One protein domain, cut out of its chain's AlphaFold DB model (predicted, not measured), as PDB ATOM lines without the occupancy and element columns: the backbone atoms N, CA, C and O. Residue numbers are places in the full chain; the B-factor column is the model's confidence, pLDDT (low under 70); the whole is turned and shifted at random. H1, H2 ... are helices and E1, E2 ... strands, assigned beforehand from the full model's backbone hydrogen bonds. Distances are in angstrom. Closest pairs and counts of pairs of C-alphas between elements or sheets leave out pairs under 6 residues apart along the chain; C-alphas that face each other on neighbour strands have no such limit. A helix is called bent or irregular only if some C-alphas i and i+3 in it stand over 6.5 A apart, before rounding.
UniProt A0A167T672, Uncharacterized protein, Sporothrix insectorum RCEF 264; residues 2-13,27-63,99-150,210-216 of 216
ATOM      1  N   LYS A   2     118.926 146.418  98.244       50.38
ATOM      2  CA  LYS A   2     119.727 147.100  99.275       50.38
ATOM      3  C   LYS A   2     119.714 146.255 100.565       50.38
ATOM      4  O   LYS A   2     118.639 145.796 100.990       50.38
ATOM      5  N   ARG A   3     120.901 145.965 101.114       60.00
ATOM      6  CA  ARG A   3     121.048 145.339 102.441       60.00
ATOM      7  C   ARG A   3     120.615 146.369 103.501       60.00
ATOM      8  O   ARG A   3     120.726 147.557 103.221       60.00
ATOM      9  N   PRO A   4     120.057 145.951 104.650       63.72
ATOM     10  CA  PRO A   4     119.839 146.877 105.758       63.72
ATOM     11  C   PRO A   4     121.190 147.389 106.268       63.72
ATOM     12  O   PRO A   4     122.157 146.624 106.294       63.72
ATOM     13  N   GLU A   5     121.239 148.659 106.662       71.56
ATOM     14  CA  GLU A   5     122.455 149.286 107.185       71.56
ATOM     15  C   GLU A   5     122.869 148.637 108.524       71.56
ATOM     16  O   GLU A   5     121.995 148.173 109.280       71.56
ATOM     17  N   PRO A   6     124.177 148.553 108.835       64.00
ATOM     18  CA  PRO A   6     124.655 147.952 110.078       64.00
ATOM     19  C   PRO A   6     124.052 148.667 111.298       64.00
ATOM     20  O   PRO A   6     124.097 149.886 111.401       64.00
ATOM     21  N   GLY A   7     123.461 147.893 112.214       67.94
ATOM     22  CA  GLY A   7     122.724 148.407 113.378       67.94
ATOM     23  C   GLY A   7     121.195 148.398 113.238       67.94
ATOM     24  O   GLY A   7     120.502 148.497 114.247       67.94
ATOM     25  N   THR A   8     120.641 148.197 112.034       75.75
ATOM     26  CA  THR A   8     119.177 148.147 111.831       75.75
ATOM     27  C   THR A   8     118.548 146.921 112.510       75.75
ATOM     28  O   THR A   8     118.769 145.780 112.089       75.75
ATOM     29  N   ILE A   9     117.678 147.130 113.503       78.81
ATOM     30  CA  ILE A   9     116.922 146.042 114.139       78.81
ATOM     31  C   ILE A   9     115.667 145.762 113.305       78.81
ATOM     32  O   ILE A   9     114.779 146.601 113.196       78.81
ATOM     33  N   THR A  10     115.565 144.557 112.738       79.00
ATOM     34  CA  THR A  10     114.363 144.114 112.007       79.00
ATOM     35  C   THR A  10     113.436 143.308 112.918       79.00
ATOM     36  O   THR A  10     113.825 142.245 113.408       79.00
ATOM     37  N   ARG A  11     112.185 143.746 113.096       80.50
ATOM     38  CA  ARG A  11     111.123 142.963 113.756       80.50
ATOM     39  C   ARG A  11     110.065 142.556 112.734       80.50
ATOM     40  O   ARG A  11     109.674 143.336 111.881       80.50
ATOM     41  N   LYS A  12     109.578 141.317 112.804       77.81
ATOM     42  CA  LYS A  12     108.515 140.845 111.903       77.81
ATOM     43  C   LYS A  12     107.155 141.220 112.467       77.81
ATOM     44  O   LYS A  12     106.837 140.788 113.576       77.81
ATOM     45  N   ARG A  13     106.330 141.931 111.698       72.38
ATOM     46  CA  ARG A  13     104.956 142.218 112.116       72.38
ATOM     47  C   ARG A  13     104.100 140.966 111.946       72.38
ATOM     48  O   ARG A  13     104.018 140.392 110.858       72.38
ATOM     49  N   LYS A  27      86.165 126.710 101.356       74.94
ATOM     50  CA  LYS A  27      87.107 126.526 102.472       74.94
ATOM     51  C   LYS A  27      87.629 125.074 102.474       74.94
ATOM     52  O   LYS A  27      86.796 124.169 102.390       74.94
ATOM     53  N   PRO A  28      88.952 124.839 102.572       82.00
ATOM     54  CA  PRO A  28      89.488 123.497 102.763       82.00
ATOM     55  C   PRO A  28      89.160 122.962 104.160       82.00
ATOM     56  O   PRO A  28      88.848 123.739 105.065       82.00
ATOM     57  N   LEU A  29      89.268 121.644 104.339       84.31
ATOM     58  CA  LEU A  29      88.904 120.949 105.579       84.31
ATOM     59  C   LEU A  29      89.666 121.488 106.800       84.31
ATOM     60  O   LEU A  29      89.083 121.745 107.850       84.31
ATOM     61  N   ALA A  30      90.973 121.705 106.641       87.62
ATOM     62  CA  ALA A  30      91.757 122.566 107.516       87.62
ATOM     63  C   ALA A  30      92.971 123.133 106.776       87.62
ATOM     64  O   ALA A  30      93.369 122.646 105.715       87.62
ATOM     65  N   VAL A  31      93.587 124.142 107.396       89.69
ATOM     66  CA  VAL A  31      94.825 124.769 106.931       89.69
ATOM     67  C   VAL A  31      95.878 124.649 108.025       89.69
ATOM     68  O   VAL A  31      95.699 125.169 109.129       89.69
ATOM     69  N   LEU A  32      96.970 123.955 107.724       91.94
ATOM     70  CA  LEU A  32      98.072 123.688 108.642       91.94
ATOM     71  C   LEU A  32      99.300 124.497 108.217       91.94
ATOM     72  O   LEU A  32      99.940 124.200 107.211       91.94
ATOM     73  N   TYR A  33      99.654 125.510 109.003       92.38
ATOM     74  CA  TYR A  33     100.889 126.263 108.798       92.38
ATOM     75  C   TYR A  33     102.081 125.468 109.333       92.38
ATOM     76  O   TYR A  33     102.108 125.071 110.502       92.38
ATOM     77  N   VAL A  34     103.068 125.237 108.473       93.62
ATOM     78  CA  VAL A  34     104.290 124.503 108.789       93.62
ATOM     79  C   VAL A  34     105.366 125.486 109.240       93.62
ATOM     80  O   VAL A  34     105.766 126.380 108.499       93.62
ATOM     81  N   SER A  35     105.853 125.301 110.466       92.25
ATOM     82  CA  SER A  35     107.027 126.007 110.987       92.25
ATOM     83  C   SER A  35     108.311 125.280 110.588       92.25
ATOM     84  O   SER A  35     108.338 124.051 110.527       92.25
ATOM     85  N   SER A  36     109.408 126.019 110.413       91.62
ATOM     86  CA  SER A  36     110.743 125.445 110.192       91.62
ATOM     87  C   SER A  36     111.243 124.588 111.362       91.62
ATOM     88  O   SER A  36     112.137 123.776 111.167       91.62
ATOM     89  N   ARG A  37     110.664 124.719 112.565       92.88
ATOM     90  CA  ARG A  37     110.973 123.866 113.730       92.88
ATOM     91  C   ARG A  37     109.926 122.774 113.997       92.88
ATOM     92  O   ARG A  37     109.995 122.107 115.022       92.88
ATOM     93  N   ALA A  38     108.940 122.586 113.116       91.94
ATOM     94  CA  ALA A  38     107.918 121.561 113.320       91.94
ATOM     95  C   ALA A  38     108.495 120.143 113.096       91.94
ATOM     96  O   ALA A  38     109.052 119.890 112.024       91.94
ATOM     97  N   PRO A  39     108.348 119.204 114.052       95.56
ATOM     98  CA  PRO A  39     108.820 117.834 113.875       95.56
ATOM     99  C   PRO A  39     107.950 117.080 112.861       95.56
ATOM    100  O   PRO A  39     106.720 117.166 112.892       95.56
ATOM    101  N   PHE A  40     108.601 116.314 111.983       95.50
ATOM    102  CA  PHE A  40     108.003 115.669 110.808       95.50
ATOM    103  C   PHE A  40     106.720 114.874 111.122       95.50
ATOM    104  O   PHE A  40     105.649 115.200 110.608       95.50
ATOM    105  N   MET A  41     106.790 113.903 112.042       96.00
ATOM    106  CA  MET A  41     105.635 113.061 112.390       96.00
ATOM    107  C   MET A  41     104.473 113.851 113.016       96.00
ATOM    108  O   MET A  41     103.317 113.467 112.870       96.00
ATOM    109  N   SER A  42     104.731 114.998 113.656       95.94
ATOM    110  CA  SER A  42     103.665 115.861 114.195       95.94
ATOM    111  C   SER A  42     102.845 116.548 113.098       95.94
ATOM    112  O   SER A  42     101.679 116.882 113.325       95.94
ATOM    113  N   LEU A  43     103.435 116.779 111.920       96.06
ATOM    114  CA  LEU A  43     102.731 117.310 110.751       96.06
ATOM    115  C   LEU A  43     101.890 116.214 110.092       96.06
ATOM    116  O   LEU A  43     100.700 116.424 109.864       96.06
ATOM    117  N   VAL A  44     102.490 115.038 109.876       96.12
ATOM    118  CA  VAL A  44     101.824 113.847 109.325       96.12
ATOM    119  C   VAL A  44     100.608 113.463 110.171       96.12
ATOM    120  O   VAL A  44      99.484 113.468 109.672       96.12
ATOM    121  N   ASN A  45     100.795 113.255 111.477       95.81
ATOM    122  CA  ASN A  45      99.718 112.853 112.382       95.81
ATOM    123  C   ASN A  45      98.625 113.926 112.516       95.81
ATOM    124  O   ASN A  45      97.460 113.587 112.719       95.81
ATOM    125  N   ARG A  46      98.954 115.221 112.367       94.62
ATOM    126  CA  ARG A  46      97.933 116.281 112.280       94.62
ATOM    127  C   ARG A  46      97.128 116.196 110.994       94.62
ATOM    128  O   ARG A  46      95.910 116.311 111.067       94.62
ATOM    129  N   ALA A  47      97.781 116.013 109.849       94.25
ATOM    130  CA  ALA A  47      97.096 115.901 108.567       94.25
ATOM    131  C   ALA A  47      96.161 114.678 108.547       94.25
ATOM    132  O   ALA A  47      94.984 114.843 108.234       94.25
ATOM    133  N   ILE A  48      96.629 113.509 109.003       93.38
ATOM    134  CA  ILE A  48      95.804 112.294 109.157       93.38
ATOM    135  C   ILE A  48      94.623 112.553 110.104       93.38
ATOM    136  O   ILE A  48      93.476 112.378 109.712       93.38
ATOM    137  N   LYS A  49      94.866 113.078 111.315       92.38
ATOM    138  CA  LYS A  49      93.806 113.357 112.306       92.38
ATOM    139  C   LYS A  49      92.758 114.368 111.824       92.38
ATOM    140  O   LYS A  49      91.647 114.385 112.353       92.38
ATOM    141  N   VAL A  50      93.103 115.240 110.874       91.00
ATOM    142  CA  VAL A  50      92.131 116.119 110.213       91.00
ATOM    143  C   VAL A  50      91.389 115.362 109.108       91.00
ATOM    144  O   VAL A  50      90.164 115.415 109.102       91.00
ATOM    145  N   LEU A  51      92.083 114.628 108.229       90.31
ATOM    146  CA  LEU A  51      91.465 113.822 107.163       90.31
ATOM    147  C   LEU A  51      90.463 112.799 107.717       90.31
ATOM    148  O   LEU A  51      89.339 112.733 107.231       90.31
ATOM    149  N   ASP A  52      90.814 112.097 108.798       87.62
ATOM    150  CA  ASP A  52      89.940 111.165 109.526       87.62
ATOM    151  C   ASP A  52      88.605 111.789 109.944       87.62
ATOM    152  O   ASP A  52      87.585 111.103 109.987       87.62
ATOM    153  N   LYS A  53      88.631 113.080 110.298       83.88
ATOM    154  CA  LYS A  53      87.476 113.866 110.746       83.88
ATOM    155  C   LYS A  53      86.695 114.512 109.601       83.88
ATOM    156  O   LYS A  53      85.669 115.120 109.882       83.88
ATOM    157  N   GLY A  54      87.188 114.464 108.365       80.25
ATOM    158  CA  GLY A  54      86.563 115.111 107.211       80.25
ATOM    159  C   GLY A  54      85.838 114.149 106.277       80.25
ATOM    160  O   GLY A  54      85.961 112.936 106.436       80.25
ATOM    161  N   PRO A  55      85.099 114.657 105.276       71.50
ATOM    162  CA  PRO A  55      84.217 113.826 104.464       71.50
ATOM    163  C   PRO A  55      84.974 112.733 103.698       71.50
ATOM    164  O   PRO A  55      85.698 113.020 102.746       71.50
ATOM    165  N   GLY A  56      84.770 111.480 104.119       69.62
ATOM    166  CA  GLY A  56      85.462 110.285 103.612       69.62
ATOM    167  C   GLY A  56      86.435 109.634 104.606       69.62
ATOM    168  O   GLY A  56      86.837 108.498 104.391       69.62
ATOM    169  N   GLY A  57      86.788 110.307 105.704       68.00
ATOM    170  CA  GLY A  57      87.650 109.761 106.753       68.00
ATOM    171  C   GLY A  57      86.958 108.730 107.648       68.00
ATOM    172  O   GLY A  57      85.737 108.745 107.822       68.00
ATOM    173  N   ALA A  58      87.748 107.859 108.284       64.81
ATOM    174  CA  ALA A  58      87.236 106.768 109.121       64.81
ATOM    175  C   ALA A  58      86.327 107.245 110.273       64.81
ATOM    176  O   ALA A  58      85.382 106.553 110.650       64.81
ATOM    177  N   ARG A  59      86.564 108.451 110.811       62.72
ATOM    178  CA  ARG A  59      85.765 109.041 111.900       62.72
ATOM    179  C   ARG A  59      84.615 109.917 111.398       62.72
ATOM    180  O   ARG A  59      83.729 110.232 112.182       62.72
ATOM    181  N   TRP A  60      84.568 110.279 110.115       59.72
ATOM    182  CA  TRP A  60      83.430 111.003 109.534       59.72
ATOM    183  C   TRP A  60      82.160 110.153 109.511       59.72
ATOM    184  O   TRP A  60      81.068 110.658 109.756       59.72
ATOM    185  N   SER A  61      82.302 108.840 109.307       57.38
ATOM    186  CA  SER A  61      81.185 107.897 109.435       57.38
ATOM    187  C   SER A  61      80.857 107.526 110.892       57.38
ATOM    188  O   SER A  61      79.970 106.696 111.101       57.38
ATOM    189  N   ALA A  62      81.506 108.116 111.908       51.78
ATOM    190  CA  ALA A  62      81.194 107.827 113.313       51.78
ATOM    191  C   ALA A  62      79.766 108.254 113.697       51.78
ATOM    192  O   ALA A  62      79.168 107.646 114.577       51.78
ATOM    193  N   THR A  63      79.155 109.194 112.968       52.94
ATOM    194  CA  THR A  63      77.716 109.502 113.063       52.94
ATOM    195  C   THR A  63      76.800 108.337 112.672       52.94
ATOM    196  O   THR A  63      75.610 108.415 112.935       52.94
ATOM    197  N   ARG A  99      84.837 122.898  94.543       76.69
ATOM    198  CA  ARG A  99      84.526 123.211  95.955       76.69
ATOM    199  C   ARG A  99      84.424 121.948  96.812       76.69
ATOM    200  O   ARG A  99      84.975 121.934  97.907       76.69
ATOM    201  N   ALA A 100      83.745 120.910  96.325       77.88
ATOM    202  CA  ALA A 100      83.601 119.629  97.014       77.88
ATOM    203  C   ALA A 100      84.960 118.934  97.195       77.88
ATOM    204  O   ALA A 100      85.250 118.422  98.274       77.88
ATOM    205  N   THR A 101      85.823 118.992  96.174       80.06
ATOM    206  CA  THR A 101      87.206 118.497  96.250       80.06
ATOM    207  C   THR A 101      88.008 119.248  97.314       80.06
ATOM    208  O   THR A 101      88.578 118.614  98.201       80.06
ATOM    209  N   ARG A 102      87.990 120.593  97.296       81.56
ATOM    210  CA  ARG A 102      88.651 121.425  98.321       81.56
ATOM    211  C   ARG A 102      88.130 121.127  99.732       81.56
ATOM    212  O   ARG A 102      88.921 120.985 100.653       81.56
ATOM    213  N   GLN A 103      86.825 120.940  99.919       81.56
ATOM    214  CA  GLN A 103      86.230 120.623 101.231       81.56
ATOM    215  C   GLN A 103      86.646 119.258 101.811       81.56
ATOM    216  O   GLN A 103      86.449 119.024 103.003       81.56
ATOM    217  N   ARG A 104      87.243 118.372 101.002       85.62
ATOM    218  CA  ARG A 104      87.819 117.086 101.436       85.62
ATOM    219  C   ARG A 104      89.343 117.109 101.566       85.62
ATOM    220  O   ARG A 104      89.927 116.099 101.948       85.62
ATOM    221  N   GLU A 105      89.995 118.226 101.245       89.25
ATOM    222  CA  GLU A 105      91.453 118.336 101.275       89.25
ATOM    223  C   GLU A 105      91.948 119.092 102.518       89.25
ATOM    224  O   GLU A 105      91.392 120.113 102.934       89.25
ATOM    225  N   VAL A 106      93.037 118.598 103.101       92.31
ATOM    226  CA  VAL A 106      93.835 119.309 104.100       92.31
ATOM    227  C   VAL A 106      94.939 120.052 103.375       92.31
ATOM    228  O   VAL A 106      95.706 119.455 102.621       92.31
ATOM    229  N   VAL A 107      95.028 121.356 103.614       92.56
ATOM    230  CA  VAL A 107      96.032 122.216 102.993       92.56
ATOM    231  C   VAL A 107      97.149 122.487 103.992       92.56
ATOM    232  O   VAL A 107      96.912 123.035 105.066       92.56
ATOM    233  N   LEU A 108      98.378 122.131 103.639       93.88
ATOM    234  CA  LEU A 108      99.582 122.488 104.376       93.88
ATOM    235  C   LEU A 108     100.268 123.661 103.660       93.88
ATOM    236  O   LEU A 108     100.471 123.618 102.447       93.88
ATOM    237  N   LEU A 109     100.621 124.703 104.412       93.31
ATOM    238  CA  LEU A 109     101.278 125.913 103.903       93.31
ATOM    239  C   LEU A 109     102.653 126.081 104.552       93.31
ATOM    240  O   LEU A 109     102.757 126.071 105.780       93.31
ATOM    241  N   ALA A 110     103.690 126.290 103.742       93.00
ATOM    242  CA  ALA A 110     105.053 126.544 104.209       93.00
ATOM    243  C   ALA A 110     105.728 127.679 103.430       93.00
ATOM    244  O   ALA A 110     105.513 127.826 102.229       93.00
ATOM    245  N   THR A 111     106.598 128.441 104.095       92.75
ATOM    246  CA  THR A 111     107.419 129.502 103.487       92.75
ATOM    247  C   THR A 111     108.892 129.349 103.875       92.75
ATOM    248  O   THR A 111     109.223 128.816 104.938       92.75
ATOM    249  N   GLY A 112     109.802 129.808 103.007       90.69
ATOM    250  CA  GLY A 112     111.251 129.734 103.244       90.69
ATOM    251  C   GLY A 112     111.736 128.317 103.596       90.69
ATOM    252  O   GLY A 112     111.300 127.339 102.997       90.69
ATOM    253  N   HIS A 113     112.592 128.186 104.614       92.69
ATOM    254  CA  HIS A 113     113.159 126.895 105.053       92.69
ATOM    255  C   HIS A 113     112.119 125.883 105.602       92.69
ATOM    256  O   HIS A 113     112.430 124.710 105.800       92.69
ATOM    257  N   ALA A 114     110.858 126.278 105.821       94.69
ATOM    258  CA  ALA A 114     109.794 125.313 106.117       94.69
ATOM    259  C   ALA A 114     109.352 124.506 104.876       94.69
ATOM    260  O   ALA A 114     108.774 123.430 105.031       94.69
ATOM    261  N   ILE A 115     109.629 124.998 103.658       94.88
ATOM    262  CA  ILE A 115     109.245 124.345 102.393       94.88
ATOM    263  C   ILE A 115     109.907 122.971 102.259       94.88
ATOM    264  O   ILE A 115     109.229 122.018 101.900       94.88
ATOM    265  N   GLU A 116     111.182 122.841 102.629       94.94
ATOM    266  CA  GLU A 116     111.930 121.575 102.634       94.94
ATOM    267  C   GLU A 116     111.229 120.485 103.466       94.94
ATOM    268  O   GLU A 116     110.972 119.377 103.000       94.94
ATOM    269  N   ARG A 117     110.815 120.816 104.695       95.19
ATOM    270  CA  ARG A 117     110.067 119.879 105.549       95.19
ATOM    271  C   ARG A 117     108.706 119.535 104.949       95.19
ATOM    272  O   ARG A 117     108.263 118.394 105.056       95.19
ATOM    273  N   LEU A 118     108.049 120.501 104.304       96.00
ATOM    274  CA  LEU A 118     106.770 120.266 103.643       96.00
ATOM    275  C   LEU A 118     106.905 119.363 102.403       96.00
ATOM    276  O   LEU A 118     106.049 118.502 102.205       96.00
ATOM    277  N   THR A 119     107.968 119.486 101.600       96.19
ATOM    278  CA  THR A 119     108.190 118.586 100.455       96.19
ATOM    279  C   THR A 119     108.475 117.156 100.908       96.19
ATOM    280  O   THR A 119     107.945 116.226 100.302       96.19
ATOM    281  N   LEU A 120     109.199 116.958 102.017       96.62
ATOM    282  CA  LEU A 120     109.373 115.634 102.632       96.62
ATOM    283  C   LEU A 120     108.037 115.033 103.102       96.62
ATOM    284  O   LEU A 120     107.767 113.860 102.843       96.62
ATOM    285  N   VAL A 121     107.170 115.824 103.749       96.62
ATOM    286  CA  VAL A 121     105.823 115.371 104.157       96.62
ATOM    287  C   VAL A 121     104.976 115.010 102.931       96.62
ATOM    288  O   VAL A 121     104.359 113.946 102.907       96.62
ATOM    289  N   ALA A 122     104.991 115.836 101.883       96.56
ATOM    290  CA  ALA A 122     104.287 115.557 100.631       96.56
ATOM    291  C   ALA A 122     104.789 114.267  99.957       96.56
ATOM    292  O   ALA A 122     103.986 113.451  99.506       96.56
ATOM    293  N   ALA A 123     106.108 114.048  99.932       96.81
ATOM    294  CA  ALA A 123     106.719 112.833  99.402       96.81
ATOM    295  C   ALA A 123     106.341 111.584 100.215       96.81
ATOM    296  O   ALA A 123     106.103 110.533  99.625       96.81
ATOM    297  N   TRP A 124     106.233 111.697 101.544       97.00
ATOM    298  CA  TRP A 124     105.759 110.610 102.404       97.00
ATOM    299  C   TRP A 124     104.308 110.235 102.089       97.00
ATOM    300  O   TRP A 124     104.045 109.073 101.797       97.00
ATOM    301  N   PHE A 125     103.391 111.209 102.032       96.19
ATOM    302  CA  PHE A 125     101.992 110.949 101.664       96.19
ATOM    303  C   PHE A 125     101.843 110.409 100.236       96.19
ATOM    304  O   PHE A 125     100.956 109.603  99.993       96.19
ATOM    305  N   ARG A 126     102.727 110.785  99.298       95.56
ATOM    306  CA  ARG A 126     102.746 110.220  97.935       95.56
ATOM    307  C   ARG A 126     103.201 108.754  97.889       95.56
ATOM    308  O   ARG A 126     102.909 108.074  96.911       95.56
ATOM    309  N   ARG A 127     103.950 108.282  98.894       95.56
ATOM    310  CA  ARG A 127     104.353 106.869  99.039       95.56
ATOM    311  C   ARG A 127     103.300 106.024  99.757       95.56
ATOM    312  O   ARG A 127     103.328 104.811  99.609       95.56
ATOM    313  N   GLN A 128     102.412 106.641 100.537       93.81
ATOM    314  CA  GLN A 128     101.307 105.936 101.182       93.81
ATOM    315  C   GLN A 128     100.175 105.666 100.186       93.81
ATOM    316  O   GLN A 128      99.827 106.514  99.359       93.81
ATOM    317  N   GLU A 129      99.552 104.499 100.300       87.12
ATOM    318  CA  GLU A 129      98.325 104.194  99.569       87.12
ATOM    319  C   GLU A 129      97.131 104.985 100.135       87.12
ATOM    320  O   GLU A 129      97.181 105.528 101.236       87.12
ATOM    321  N   GLY A 130      96.052 105.111  99.357       87.56
ATOM    322  CA  GLY A 130      94.838 105.823  99.787       87.56
ATOM    323  C   GLY A 130      94.876 107.361  99.757       87.56
ATOM    324  O   GLY A 130      93.823 107.971  99.922       87.56
ATOM    325  N   TYR A 131      96.016 108.011  99.482       93.81
ATOM    326  CA  TYR A 131      96.114 109.482  99.426       93.81
ATOM    327  C   TYR A 131      96.338 110.039  98.009       93.81
ATOM    328  O   TYR A 131      97.007 109.433  97.171       93.81
ATOM    329  N   VAL A 132      95.809 111.239  97.754       93.56
ATOM    330  CA  VAL A 132      96.132 112.085  96.594       93.56
ATOM    331  C   VAL A 132      96.778 113.371  97.098       93.56
ATOM    332  O   VAL A 132      96.221 114.047  97.965       93.56
ATOM    333  N   VAL A 133      97.934 113.719  96.532       95.44
ATOM    334  CA  VAL A 133      98.714 114.908  96.904       95.44
ATOM    335  C   VAL A 133      98.779 115.878  95.724       95.44
ATOM    336  O   VAL A 133      99.215 115.505  94.637       95.44
ATOM    337  N   GLY A 134      98.358 117.123  95.943       93.62
ATOM    338  CA  GLY A 134      98.506 118.244  95.018       93.62
ATOM    339  C   GLY A 134      99.555 119.243  95.513       93.62
ATOM    340  O   GLY A 134      99.684 119.475  96.712       93.62
ATOM    341  N   LEU A 135     100.293 119.855  94.589       94.12
ATOM    342  CA  LEU A 135     101.325 120.863  94.860       94.12
ATOM    343  C   LEU A 135     100.981 122.155  94.115       94.12
ATOM    344  O   LEU A 135     100.625 122.109  92.938       94.12
ATOM    345  N   ARG A 136     101.085 123.309  94.781       92.31
ATOM    346  CA  ARG A 136     100.901 124.635  94.169       92.31
ATOM    347  C   ARG A 136     101.924 125.621  94.725       92.31
ATOM    348  O   ARG A 136     102.041 125.795  95.937       92.31
ATOM    349  N   THR A 137     102.646 126.297  93.841       94.00
ATOM    350  CA  THR A 137     103.548 127.395  94.198       94.00
ATOM    351  C   THR A 137     102.765 128.696  94.333       94.00
ATOM    352  O   THR A 137     101.851 128.981  93.559       94.00
ATOM    353  N   ARG A 138     103.091 129.485  95.356       88.12
ATOM    354  CA  ARG A 138     102.478 130.788  95.635       88.12
ATOM    355  C   ARG A 138     103.533 131.761  96.148       88.12
ATOM    356  O   ARG A 138     104.645 131.378  96.499       88.12
ATOM    357  N   TRP A 139     103.157 133.026  96.236       87.75
ATOM    358  CA  TRP A 139     103.926 134.071  96.897       87.75
ATOM    359  C   TRP A 139     103.091 134.663  98.033       87.75
ATOM    360  O   TRP A 139     101.860 134.586  98.020       87.75
ATOM    361  N   SER A 140     103.771 135.189  99.044       84.88
ATOM    362  CA  SER A 140     103.171 135.863 100.192       84.88
ATOM    363  C   SER A 140     103.998 137.100 100.513       84.88
ATOM    364  O   SER A 140     105.226 137.025 100.519       84.88
ATOM    365  N   SER A 141     103.351 138.229 100.778       84.50
ATOM    366  CA  SER A 141     104.030 139.453 101.206       84.50
ATOM    367  C   SER A 141     104.089 139.490 102.733       84.50
ATOM    368  O   SER A 141     103.073 139.339 103.409       84.50
ATOM    369  N   THR A 142     105.284 139.675 103.286       84.25
ATOM    370  CA  THR A 142     105.527 139.877 104.718       84.25
ATOM    371  C   THR A 142     105.889 141.329 104.991       84.25
ATOM    372  O   THR A 142     106.600 141.946 104.197       84.25
ATOM    373  N   ILE A 143     105.426 141.837 106.131       85.88
ATOM    374  CA  ILE A 143     105.727 143.178 106.629       85.88
ATOM    375  C   ILE A 143     106.841 143.047 107.675       85.88
ATOM    376  O   ILE A 143     106.652 142.412 108.718       85.88
ATOM    377  N   ASP A 144     108.010 143.597 107.365       85.38
ATOM    378  CA  ASP A 144     109.165 143.670 108.254       85.38
ATOM    379  C   ASP A 144     109.309 145.133 108.733       85.38
ATOM    380  O   ASP A 144     109.507 146.036 107.923       85.38
ATOM    381  N   ASP A 145     109.194 145.364 110.040       87.94
ATOM    382  CA  ASP A 145     109.421 146.661 110.686       87.94
ATOM    383  C   ASP A 145     110.924 146.874 110.910       87.94
ATOM    384  O   ASP A 145     111.606 146.001 111.463       87.94
ATOM    385  N   LEU A 146     111.440 148.027 110.487       84.62
ATOM    386  CA  LEU A 146     112.836 148.432 110.624       84.62
ATOM    387  C   LEU A 146     112.944 149.536 111.676       84.62
ATOM    388  O   LEU A 146     112.254 150.549 111.592       84.62
ATOM    389  N   PHE A 147     113.826 149.330 112.649       84.00
ATOM    390  CA  PHE A 147     114.179 150.317 113.663       84.00
ATOM    391  C   PHE A 147     115.638 150.713 113.462       84.00
ATOM    392  O   PHE A 147     116.531 149.863 113.570       84.00
ATOM    393  N   PHE A 148     115.870 151.990 113.169       80.94
ATOM    394  CA  PHE A 148     117.214 152.553 113.066       80.94
ATOM    395  C   PHE A 148     117.607 153.198 114.401       80.94
ATOM    396  O   PHE A 148     116.809 153.976 114.938       80.94
ATOM    397  N   PRO A 149     118.792 152.886 114.958       75.88
ATOM    398  CA  PRO A 149     119.297 153.598 116.122       75.88
ATOM    399  C   PRO A 149     119.559 155.079 115.785       75.88
ATOM    400  O   PRO A 149     119.867 155.412 114.635       75.88
ATOM    401  N   PRO A 150     119.437 155.987 116.767       63.97
ATOM    402  CA  PRO A 150     119.792 157.390 116.577       63.97
ATOM    403  C   PRO A 150     121.256 157.523 116.127       63.97
ATOM    404  O   PRO A 150     122.120 156.738 116.517       63.97
ATOM    405  N   GLU A 210     101.980 125.521  98.800       93.44
ATOM    406  CA  GLU A 210     100.680 124.971  99.182       93.44
ATOM    407  C   GLU A 210     100.650 123.498  98.755       93.44
ATOM    408  O   GLU A 210     100.673 123.187  97.564       93.44
ATOM    409  N   VAL A 211     100.619 122.586  99.726       95.00
ATOM    410  CA  VAL A 211     100.394 121.152  99.496       95.00
ATOM    411  C   VAL A 211      98.974 120.835  99.918       95.00
ATOM    412  O   VAL A 211      98.628 121.054 101.078       95.00
ATOM    413  N   SER A 212      98.160 120.298  99.015       93.75
ATOM    414  CA  SER A 212      96.867 119.737  99.391       93.75
ATOM    415  C   SER A 212      96.914 118.217  99.431       93.75
ATOM    416  O   SER A 212      97.533 117.576  98.587       93.75
ATOM    417  N   ILE A 213      96.290 117.639 100.452       94.25
ATOM    418  CA  ILE A 213      96.237 116.195 100.680       94.25
ATOM    419  C   ILE A 213      94.775 115.823 100.855       94.25
ATOM    420  O   ILE A 213      94.086 116.427 101.674       94.25
ATOM    421  N   ARG A 214      94.299 114.835 100.104       91.75
ATOM    422  CA  ARG A 214      92.952 114.268 100.247       91.75
ATOM    423  C   ARG A 214      93.015 112.749 100.219       91.75
ATOM    424  O   ARG A 214      93.978 112.178  99.707       91.75
ATOM    425  N   LEU A 215      91.981 112.109 100.748       90.50
ATOM    426  CA  LEU A 215      91.745 110.684 100.530       90.50
ATOM    427  C   LEU A 215      91.361 110.453  99.053       90.50
ATOM    428  O   LEU A 215      90.819 111.364  98.409       90.50
ATOM    429  N   LYS A 216      91.718 109.282  98.518       85.06
ATOM    430  CA  LYS A 216      91.329 108.822  97.174       85.06
ATOM    431  C   LYS A 216      89.815 108.631  97.074       85.06
ATOM    432  O   LYS A 216      89.231 108.094  98.038       85.06
TER     433      LYS A 216
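Overview. This is residues 2 to 13, 27 to 63, 99 to 150 and 210 to 216 of the 216 residues of an uncharacterized protein of Sporothrix insectorum RCEF 264 (UniProt A0A167T672). Strands E2, E3, E5 and the first part of E4 form a small curled wall with helices H1 and H4 packed over one face, and the long E4 runs out of this body as an arm whose far part pairs with E1. This arm makes the length; the short H2 is at the other end. The printed part has 108 residues with four named helices and five named strands, in the order E1 E2 H1 H2 H3 E3 H4 E4 E5, class mixed. The sheet, order E1, E4, E5, E3, E2, is mixed; the whole is loose, radius of gyration of the C-alphas 18.0 A, spans 63 by 26 by 22 A.

Arrangement. Edge strand E1, residues 9 to 12, is antiparallel to E4, residues 131 to 148, at 142 degrees, with N 11 and O 145 2.8 A apart, within hydrogen-bond range. E4 bends by 55 degrees at residue 134, and its pairing is staggered: residues 144 to 147 pair with E1, and residues 131 to 136 with E5, residues 210 to 215. E4 and E5 are antiparallel at 150 degrees, N 134 to O 212 2.8 A. E3, residues 106 to 111, is antiparallel to E5 at 160 degrees, N 108 to O 211 2.8 A. Edge strand E2, residues 30 to 33, is parallel to E3 at 19 degrees, N 107 to O 30 3.0 A. The sheet is twisted. H1, residues 40 to 51, is on the sheet at a height of 9.3 A, over E3 and along it at 13 degrees on the local plane; the two make two layers, a helix on one face of a sheet. H4, residues 114 to 127, is on the same face at a height of 8.5 A, over E5 and, only just, E4 and E3, with 3 C-alphas falling on each. E3, H4 and E4 are a split strand-helix-strand unit, two strands running the same way with E5 between them, its crossover right-handed. H1, with residues 40 to 44 alone, touches H4; their closest C-alphas, of Val 44 and Val 121, are 6.7 A apart, at a steep tilt of 60 degrees, the same way. H3, residues 99 to 103, only grazes the sheet, with residues 101 to 103. H2, residues 60 to 63, is not on the sheet and touches no helix; it is irregular, only just, C-alphas 60 and 63 being 6.9 A apart. In H1, H3 and H4 every O i to N i+4 pair is within hydrogen-bond range; H2 is too short for one.

Along the chain. E1 begins at C-alpha 9, (116.922, 146.042, 114.139). H1 is 17.0 A long, E3 17.0 A and H4 20.5 A. E4, 49.9 A, ends at C-alpha 148, (117.214, 152.553, 113.066). E5, 16.9 A, ends at C-alpha 215, (91.745, 110.684, 100.530).

Size, cuts and confidence. The C-alphas farthest apart, of Thr 63 and Pro 150, are 63.8 A apart. Residues 14 to 26, 64 to 98 and 151 to 209 are not printed, with C-alpha gaps of 25.6 A, 23.0 A and 41.5 A. Of the links printed whole, none is long. Mean pLDDT of the printed part is 85.6; residues 2 to 4, 6 to 7, 56 to 63 and 150 are under 70.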